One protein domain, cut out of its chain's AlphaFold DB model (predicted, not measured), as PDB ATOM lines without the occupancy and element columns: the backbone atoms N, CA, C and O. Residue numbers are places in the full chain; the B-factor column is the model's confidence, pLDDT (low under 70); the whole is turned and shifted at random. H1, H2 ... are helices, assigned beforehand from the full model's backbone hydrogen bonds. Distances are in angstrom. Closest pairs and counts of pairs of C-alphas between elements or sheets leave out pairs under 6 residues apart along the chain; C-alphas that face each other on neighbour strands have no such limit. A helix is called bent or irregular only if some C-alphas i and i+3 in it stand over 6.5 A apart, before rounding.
ATOM      1  N   ARG A  45     340.805 263.869 383.545       91.06
ATOM      2  CA  ARG A  45     340.548 262.428 383.364       91.06
ATOM      3  C   ARG A  45     341.343 261.597 384.369       91.06
ATOM      4  O   ARG A  45     340.781 260.696 384.984       91.06
ATOM      5  N   TRP A  46     342.608 261.949 384.586       91.94
ATOM      6  CA  TRP A  46     343.451 261.323 385.600       91.94
ATOM      7  C   TRP A  46     342.887 261.492 387.017       91.94
ATOM      8  O   TRP A  46     342.764 260.507 387.738       91.94
ATOM      9  N   VAL A  47     342.472 262.704 387.402       90.56
ATOM     10  CA  VAL A  47     341.839 262.962 388.709       90.56
ATOM     11  C   VAL A  47     340.594 262.094 388.895       90.56
ATOM     12  O   VAL A  47     340.458 261.438 389.922       90.56
ATOM     13  N   ARG A  48     339.730 262.009 387.876       92.25
ATOM     14  CA  ARG A  48     338.542 261.146 387.922       92.25
ATOM     15  C   ARG A  48     338.907 259.673 388.116       92.25
ATOM     16  O   ARG A  48     338.298 259.012 388.951       92.25
ATOM     17  N   TYR A  49     339.889 259.172 387.364       92.75
ATOM     18  CA  TYR A  49     340.378 257.800 387.508       92.75
ATOM     19  C   TYR A  49     340.911 257.552 388.924       92.75
ATOM     20  O   TYR A  49     340.471 256.614 389.586       92.75
ATOM     21  N   ARG A  50     341.797 258.428 389.412       91.44
ATOM     22  CA  ARG A  50     342.375 258.377 390.760       91.44
ATOM     23  C   ARG A  50     341.290 258.274 391.831       91.44
ATOM     24  O   ARG A  50     341.326 257.355 392.646       91.44
ATOM     25  N   ASP A  51     340.323 259.186 391.791       90.69
ATOM     26  CA  ASP A  51     339.267 259.286 392.799       90.69
ATOM     27  C   ASP A  51     338.350 258.055 392.765       90.69
ATOM     28  O   ASP A  51     338.032 257.495 393.811       90.69
ATOM     29  N   SER A  52     338.002 257.565 391.568       93.62
ATOM     30  CA  SER A  52     337.175 256.358 391.411       93.62
ATOM     31  C   SER A  52     337.848 255.071 391.904       93.62
ATOM     32  O   SER A  52     337.155 254.137 392.293       93.62
ATOM     33  N   ASN A  53     339.183 255.030 391.924       92.94
ATOM     34  CA  ASN A  53     339.965 253.882 392.385       92.94
ATOM     35  C   ASN A  53     340.434 254.028 393.844       92.94
ATOM     36  O   ASN A  53     341.249 253.233 394.308       92.94
ATOM     37  N   GLY A  54     339.969 255.050 394.574       91.00
ATOM     38  CA  GLY A  54     340.339 255.259 395.977       91.00
ATOM     39  C   GLY A  54     341.832 255.531 396.199       91.00
ATOM     40  O   GLY A  54     342.331 255.347 397.312       91.00
ATOM     41  N   ILE A  55     342.557 255.966 395.161       88.62
ATOM     42  CA  ILE A  55     343.978 256.310 395.255       88.62
ATOM     43  C   ILE A  55     344.082 257.602 396.077       88.62
ATOM     44  O   ILE A  55     343.725 258.687 395.614       88.62
ATOM     45  N   LYS A  56     344.511 257.465 397.337       71.19
ATOM     46  CA  LYS A  56     344.544 258.560 398.320       71.19
ATOM     47  C   LYS A  56     345.527 259.671 397.912       71.19
ATOM     48  O   LYS A  56     346.498 259.420 397.213       71.19
ATOM     49  N   ASN A  57     345.201 260.889 398.362       65.50
ATOM     50  CA  ASN A  57     345.831 262.211 398.189       65.50
ATOM     51  C   ASN A  57     347.114 262.340 397.344       65.50
ATOM     52  O   ASN A  57     348.119 261.699 397.614       65.50
ATOM     53  N   LYS A  58     347.095 263.342 396.446       66.81
ATOM     54  CA  LYS A  58     348.239 263.843 395.657       66.81
ATOM     55  C   LYS A  58     348.979 262.724 394.912       66.81
ATOM     56  O   LYS A  58     350.154 262.482 395.101       66.81
ATOM     57  N   ALA A  59     348.257 262.007 394.059       82.81
ATOM     58  CA  ALA A  59     348.884 261.300 392.951       82.81
ATOM     59  C   ALA A  59     348.651 262.166 391.718       82.81
ATOM     60  O   ALA A  59     347.597 262.084 391.099       82.81
ATOM     61  N   SER A  60     349.540 263.109 391.437       85.81
ATOM     62  CA  SER A  60     349.589 263.877 390.192       85.81
ATOM     63  C   SER A  60     350.375 263.101 389.129       85.81
ATOM     64  O   SER A  60     351.130 262.191 389.466       85.81
ATOM     65  N   PRO A  61     350.284 263.465 387.837       86.00
ATOM     66  CA  PRO A  61     351.148 262.872 386.813       86.00
ATOM     67  C   PRO A  61     352.647 263.025 387.110       86.00
ATOM     68  O   PRO A  61     353.452 262.198 386.688       86.00
ATOM     69  N   TYR A  62     353.024 264.073 387.847       83.62
ATOM     70  CA  TYR A  62     354.387 264.253 388.331       83.62
ATOM     71  C   TYR A  62     354.745 263.185 389.371       83.62
ATOM     72  O   TYR A  62     355.743 262.491 389.203       83.62
ATOM     73  N   GLU A  63     353.899 262.975 390.381       83.38
ATOM     74  CA  GLU A  63     354.093 261.929 391.398       83.38
ATOM     75  C   GLU A  63     354.050 260.511 390.800       83.38
ATOM     76  O   GLU A  63     354.807 259.651 391.231       83.38
ATOM     77  N   LEU A  64     353.270 260.268 389.738       85.50
ATOM     78  CA  LEU A  64     353.331 259.001 388.996       85.50
ATOM     79  C   LEU A  64     354.696 258.768 388.346       85.50
ATOM     80  O   LEU A  64     355.200 257.645 388.358       85.50
ATOM     81  N   ARG A  65     355.304 259.818 387.775       82.62
ATOM     82  CA  ARG A  65     356.667 259.730 387.239       82.62
ATOM     83  C   ARG A  65     357.659 259.416 388.356       82.62
ATOM     84  O   ARG A  65     358.547 258.603 388.131       82.62
ATOM     85  N   HIS A  66     357.471 259.996 389.545       80.62
ATOM     86  CA  HIS A  66     358.254 259.631 390.729       80.62
ATOM     87  C   HIS A  66     358.132 258.155 391.059       80.62
ATOM     88  O   HIS A  66     359.144 257.464 391.063       80.62
ATOM     89  N   THR A  67     356.913 257.643 391.218       82.81
ATOM     90  CA  THR A  67     356.692 256.219 391.494       82.81
ATOM     91  C   THR A  67     357.328 255.323 390.431       82.81
ATOM     92  O   THR A  67     357.958 254.327 390.774       82.81
ATOM     93  N   PHE A  68     357.219 255.682 389.148       83.31
ATOM     94  CA  PHE A  68     357.866 254.938 388.067       83.31
ATOM     95  C   PHE A  68     359.389 254.882 388.237       83.31
ATOM     96  O   PHE A  68     359.968 253.802 388.151       83.31
ATOM     97  N   VAL A  69     360.031 256.023 388.500       79.94
ATOM     98  CA  VAL A  69     361.486 256.101 388.693       79.94
ATOM     99  C   VAL A  69     361.920 255.312 389.928       79.94
ATOM    100  O   VAL A  69     362.882 254.554 389.839       79.94
ATOM    101  N   SER A  70     361.192 255.417 391.045       75.44
ATOM    102  CA  SER A  70     361.508 254.680 392.274       75.44
ATOM    103  C   SER A  70     361.398 253.162 392.082       75.44
ATOM    104  O   SER A  70     362.276 252.435 392.529       75.44
ATOM    105  N   VAL A  71     360.383 252.669 391.361       78.75
ATOM    106  CA  VAL A  71     360.240 251.231 391.041       78.75
ATOM    107  C   VAL A  71     361.312 250.764 390.051       78.75
ATOM    108  O   VAL A  71     361.822 249.651 390.149       78.75
ATOM    109  N   ALA A  72     361.677 251.610 389.089       76.31
ATOM    110  CA  ALA A  72     362.644 251.283 388.048       76.31
ATOM    111  C   ALA A  72     364.110 251.509 388.464       76.31
ATOM    112  O   ALA A  72     365.001 251.336 387.634       76.31
ATOM    113  N   LYS A  73     364.388 251.863 389.726       70.88
ATOM    114  CA  LYS A  73     365.744 252.179 390.210       70.88
ATOM    115  C   LYS A  73     366.742 251.019 390.134       70.88
ATOM    116  O   LYS A  73     367.943 251.241 390.216       70.88
ATOM    117  N   ALA A  74     366.256 249.785 389.984       70.38
ATOM    118  CA  ALA A  74     367.100 248.617 389.731       70.38
ATOM    119  C   ALA A  74     367.738 248.640 388.324       70.38
ATOM    120  O   ALA A  74     368.659 247.871 388.049       70.38
ATOM    121  N   LEU A  75     367.258 249.501 387.417       74.50
ATOM    122  CA  LEU A  75     367.850 249.692 386.098       74.50
ATOM    123  C   LEU A  75     369.120 250.556 386.180       74.50
ATOM    124  O   LEU A  75     369.179 251.498 386.971       74.50
ATOM    125  N   PRO A  76     370.114 250.324 385.300       78.69
ATOM    126  CA  PRO A  76     371.267 251.209 385.189       78.69
ATOM    127  C   PRO A  76     370.846 252.659 384.918       78.69
ATOM    128  O   PRO A  76     369.998 252.921 384.061       78.69
ATOM    129  N   GLU A  77     371.492 253.617 385.587       71.69
ATOM    130  CA  GLU A  77     371.139 255.044 385.532       71.69
ATOM    131  C   GLU A  77     371.047 255.595 384.103       71.69
ATOM    132  O   GLU A  77     370.108 256.314 383.769       71.69
ATOM    133  N   GLY A  78     371.990 255.225 383.231       71.62
ATOM    134  CA  GLY A  78     371.988 255.666 381.834       71.62
ATOM    135  C   GLY A  78     370.765 255.177 381.050       71.62
ATOM    136  O   GLY A  78     370.243 255.902 380.200       71.62
ATOM    137  N   VAL A  79     370.260 253.982 381.368       74.12
ATOM    138  CA  VAL A  79     369.035 253.427 380.769       74.12
ATOM    139  C   VAL A  79     367.818 254.162 381.317       74.12
ATOM    140  O   VAL A  79     366.959 254.583 380.543       74.12
ATOM    141  N   LEU A  80     367.775 254.389 382.630       75.88
ATOM    142  CA  LEU A  80     366.675 255.091 383.284       75.88
ATOM    143  C   LEU A  80     366.545 256.536 382.780       75.88
ATOM    144  O   LEU A  80     365.460 256.926 382.352       75.88
ATOM    145  N   LYS A  81     367.654 257.288 382.706       75.38
ATOM    146  CA  LYS A  81     367.716 258.643 382.118       75.38
ATOM    147  C   LYS A  81     367.218 258.681 380.675       75.38
ATOM    148  O   LYS A  81     366.450 259.573 380.319       75.38
ATOM    149  N   SER A  82     367.598 257.687 379.868       76.44
ATOM    150  CA  SER A  82     367.145 257.567 378.476       76.44
ATOM    151  C   SER A  82     365.636 257.315 378.369       76.44
ATOM    152  O   SER A  82     365.007 257.777 377.422       76.44
ATOM    153  N   ILE A  83     365.039 256.604 379.333       75.94
ATOM    154  CA  ILE A  83     363.596 256.326 379.368       75.94
ATOM    155  C   ILE A  83     362.800 257.564 379.796       75.94
ATOM    156  O   ILE A  83     361.770 257.862 379.195       75.94
ATOM    157  N   VAL A  84     363.263 258.295 380.815       75.81
ATOM    158  CA  VAL A  84     362.548 259.482 381.323       75.81
ATOM    159  C   VAL A  84     362.859 260.767 380.552       75.81
ATOM    160  O   VAL A  84     362.187 261.776 380.757       75.81
ATOM    161  N   GLY A  85     363.840 260.733 379.645       71.56
ATOM    162  CA  GLY A  85     364.218 261.870 378.806       71.56
ATOM    163  C   GLY A  85     365.043 262.932 379.538       71.56
ATOM    164  O   GLY A  85     364.975 264.109 379.192       71.56
ATOM    165  N   HIS A  86     365.803 262.540 380.561       76.69
ATOM    166  CA  HIS A  86     366.693 263.447 381.287       76.69
ATOM    167  C   HIS A  86     368.036 263.613 380.564       76.69
ATOM    168  O   HIS A  86     368.596 262.658 380.024       76.69
ATOM    169  N   SER A  87     368.579 264.835 380.580       62.59
ATOM    170  CA  SER A  87     369.938 265.097 380.100       62.59
ATOM    171  C   SER A  87     370.977 264.453 381.029       62.59
ATOM    172  O   SER A  87     370.708 264.196 382.202       62.59
ATOM    173  N   GLN A  88     372.186 264.206 380.513       57.78
ATOM    174  CA  GLN A  88     373.269 263.528 381.247       57.78
ATOM    175  C   GLN A  88     373.552 264.156 382.627       57.78
ATOM    176  O   GLN A  88     373.774 263.429 383.597       57.78
ATOM    177  N   GLY A  89     373.480 265.489 382.725       54.91
ATOM    178  CA  GLY A  89     373.748 266.250 383.950       54.91
ATOM    179  C   GLY A  89     372.554 266.442 384.892       54.91
ATOM    180  O   GLY A  89     372.724 267.080 385.926       54.91
ATOM    181  N   MET A  90     371.356 265.944 384.560       55.72
ATOM    182  CA  MET A  90     370.202 266.059 385.454       55.72
ATOM    183  C   MET A  90     370.245 264.945 386.506       55.72
ATOM    184  O   MET A  90     370.251 263.755 386.168       55.72
ATOM    185  N   ASP A  91     370.262 265.332 387.781       60.75
ATOM    186  CA  ASP A  91     370.259 264.391 388.898       60.75
ATOM    187  C   ASP A  91     368.908 263.663 388.982       60.75
ATOM    188  O   ASP A  91     367.892 264.200 389.421       60.75
ATOM    189  N   THR A  92     368.893 262.430 388.482       58.69
ATOM    190  CA  THR A  92     367.689 261.592 388.394       58.69
ATOM    191  C   THR A  92     367.448 260.814 389.685       58.69
ATOM    192  O   THR A  92     366.338 260.346 389.895       58.69
ATOM    193  N   TYR A  93     368.438 260.708 390.573       54.75
ATOM    194  CA  TYR A  93     368.280 260.012 391.850       54.75
ATOM    195  C   TYR A  93     368.054 260.988 393.005       54.75
ATOM    196  O   TYR A  93     367.166 260.750 393.819       54.75
ATOM    197  N   GLY A  94     368.744 262.130 393.041       56.47
ATOM    198  CA  GLY A  94     368.543 263.148 394.079       56.47
ATOM    199  C   GLY A  94     367.150 263.782 394.071       56.47
ATOM    200  O   GLY A  94     366.698 264.271 395.101       56.47
ATOM    201  N   VAL A  95     366.434 263.728 392.942       55.28
ATOM    202  CA  VAL A  95     365.048 264.214 392.837       55.28
ATOM    203  C   VAL A  95     364.014 263.109 393.113       55.28
ATOM    204  O   VAL A  95     362.922 263.435 393.560       55.28
ATOM    205  N   TYR A  96     364.330 261.822 392.893       55.38
ATOM    206  CA  TYR A  96     363.325 260.744 392.774       55.38
ATOM    207  C   TYR A  96     363.544 259.512 393.690       55.38
ATOM    208  O   TYR A  96     362.705 258.604 393.715       55.38
ATOM    209  N   SER A  97     364.638 259.448 394.458       51.28
ATOM    210  CA  SER A  97     364.967 258.323 395.355       51.28
ATOM    211  C   SER A  97     364.265 258.402 396.717       51.28
ATOM    212  O   SER A  97     364.918 258.430 397.758       51.28
ATOM    213  N   HIS A  98     362.932 258.420 396.739       57.72
ATOM    214  CA  HIS A  98     362.215 258.082 397.971       57.72
ATOM    215  C   HIS A  98     362.148 256.558 398.136       57.72
ATOM    216  O   HIS A  98     361.891 255.836 397.172       57.72
ATOM    217  N   GLU A  99     362.399 256.074 399.355       55.22
ATOM    218  CA  GLU A  99     362.290 254.653 399.695       55.22
ATOM    219  C   GLU A  99     360.890 254.125 399.366       55.22
ATOM    220  O   GLU A  99     359.875 254.695 399.779       55.22
ATOM    221  N   VAL A 100     360.832 253.019 398.622       59.25
ATOM    222  CA  VAL A 100     359.577 252.305 398.401       59.25
ATOM    223  C   VAL A 100     359.343 251.441 399.634       59.25
ATOM    224  O   VAL A 100     360.180 250.623 400.018       59.25
ATOM    225  N   ASN A 101     358.200 251.649 400.283       52.38
ATOM    226  CA  ASN A 101     357.853 250.958 401.519       52.38
ATOM    227  C   ASN A 101     357.885 249.431 401.292       52.38
ATOM    228  O   ASN A 101     357.107 248.916 400.491       52.38
ATOM    229  N   GLY A 102     358.796 248.726 401.973       52.75
ATOM    230  CA  GLY A 102     358.983 247.274 401.850       52.75
ATOM    231  C   GLY A 102     360.263 246.803 401.145       52.75
ATOM    232  O   GLY A 102     360.527 245.603 401.159       52.75
ATOM    233  N   GLU A 103     361.101 247.685 400.594       50.75
ATOM    234  CA  GLU A 103     362.363 247.255 399.957       50.75
ATOM    235  C   GLU A 103     363.405 246.705 400.933       50.75
ATOM    236  O   GLU A 103     364.137 245.791 400.572       50.75
ATOM    237  N   LEU A 104     363.425 247.179 402.185       49.00
ATOM    238  CA  LEU A 104     364.304 246.645 403.238       49.00
ATOM    239  C   LEU A 104     364.031 245.164 403.553       49.00
ATOM    240  O   LEU A 104     364.933 244.454 403.986       49.00
ATOM    241  N   SER A 105     362.812 244.687 403.300       44.38
ATOM    242  CA  SER A 105     362.413 243.294 403.538       44.38
ATOM    243  C   SER A 105     363.010 242.320 402.517       44.38
ATOM    244  O   SER A 105     363.239 241.169 402.855       44.38
ATOM    245  N   ALA A 106     363.264 242.767 401.281       47.84
ATOM    246  CA  ALA A 106     363.740 241.911 400.188       47.84
ATOM    247  C   ALA A 106     365.271 241.747 400.147       47.84
ATOM    248  O   ALA A 106     365.779 240.953 399.368       47.84
ATOM    249  N   ILE A 107     366.005 242.515 400.960       45.31
ATOM    250  CA  ILE A 107     367.478 242.469 401.066       45.31
ATOM    251  C   ILE A 107     367.951 241.624 402.259       45.31
ATOM    252  O   ILE A 107     369.152 241.456 402.451       45.31
ATOM    253  N   ALA A 108     367.019 241.142 403.086       38.94
ATOM    254  CA  ALA A 108     367.288 240.396 404.314       38.94
ATOM    255  C   ALA A 108     367.048 238.876 404.183       38.94
ATOM    256  O   ALA A 108     367.053 238.183 405.200       38.94
ATOM    257  N   GLU A 109     366.855 238.367 402.962       36.03
ATOM    258  CA  GLU A 109     366.724 236.936 402.627       36.03
ATOM    259  C   GLU A 109     367.792 236.539 401.597       36.03
ATOM    260  O   GLU A 109     368.393 235.454 401.763       36.03
TER     261      GLU A 109
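This is residues 45 to 109 of the 109 residues of an uncharacterized protein of Clostridiales bacterium (UniProt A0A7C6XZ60). The longest helix, H2, runs through the middle of a loose, flat shape; H3 folds back after its end, H1 lies crosswise near its start, and of the long unnamed stretch 85 to 109, residues 104 to 109 stick out. The 65 printed residues include H1, H2 and H3 in that order, all helix, under half in named elements. The radius of gyration of the C-alphas is 14.1 A, the spans 36 by 36 by 16 A.

H2, residues 61 to 74, and H3, residues 77 to 84, form a helical hairpin at a shallow tilt of 27 degrees, opposite ways. They only just touch, with 3 pairs of C-alphas within 8 A, H2 with residues 69 to 73 alone; the closest C-alphas, of Ala 72 and Leu 80, are 7.3 A apart. H1, residues 45 to 52, is close to H2 but not clearly touching, about perpendicular at 79 degrees; their closest C-alphas, of Trp 46 and Pro 61, are 7.9 A apart. H1 and H3 are apart. Every O i to N i+4 pair is within hydrogen-bond range in H1 and H3, 9 of 10 in H2.

H2, 21.6 A long, begins at C-alpha 61 (351.148, 262.872, 386.813) and is irregular, C-alphas 71 and 74 being 7.5 A apart. H1 spans 10.6 A; H3 spans 10.5 A, ending at C-alpha 84 (362.548, 259.482, 381.323).

The farthest C-alphas, of Arg 45 and Glu 109, are 41.3 A apart. The printed part has no cut and no long link; pLDDT is under 70 in residues 57 to 58 and 87 to 109.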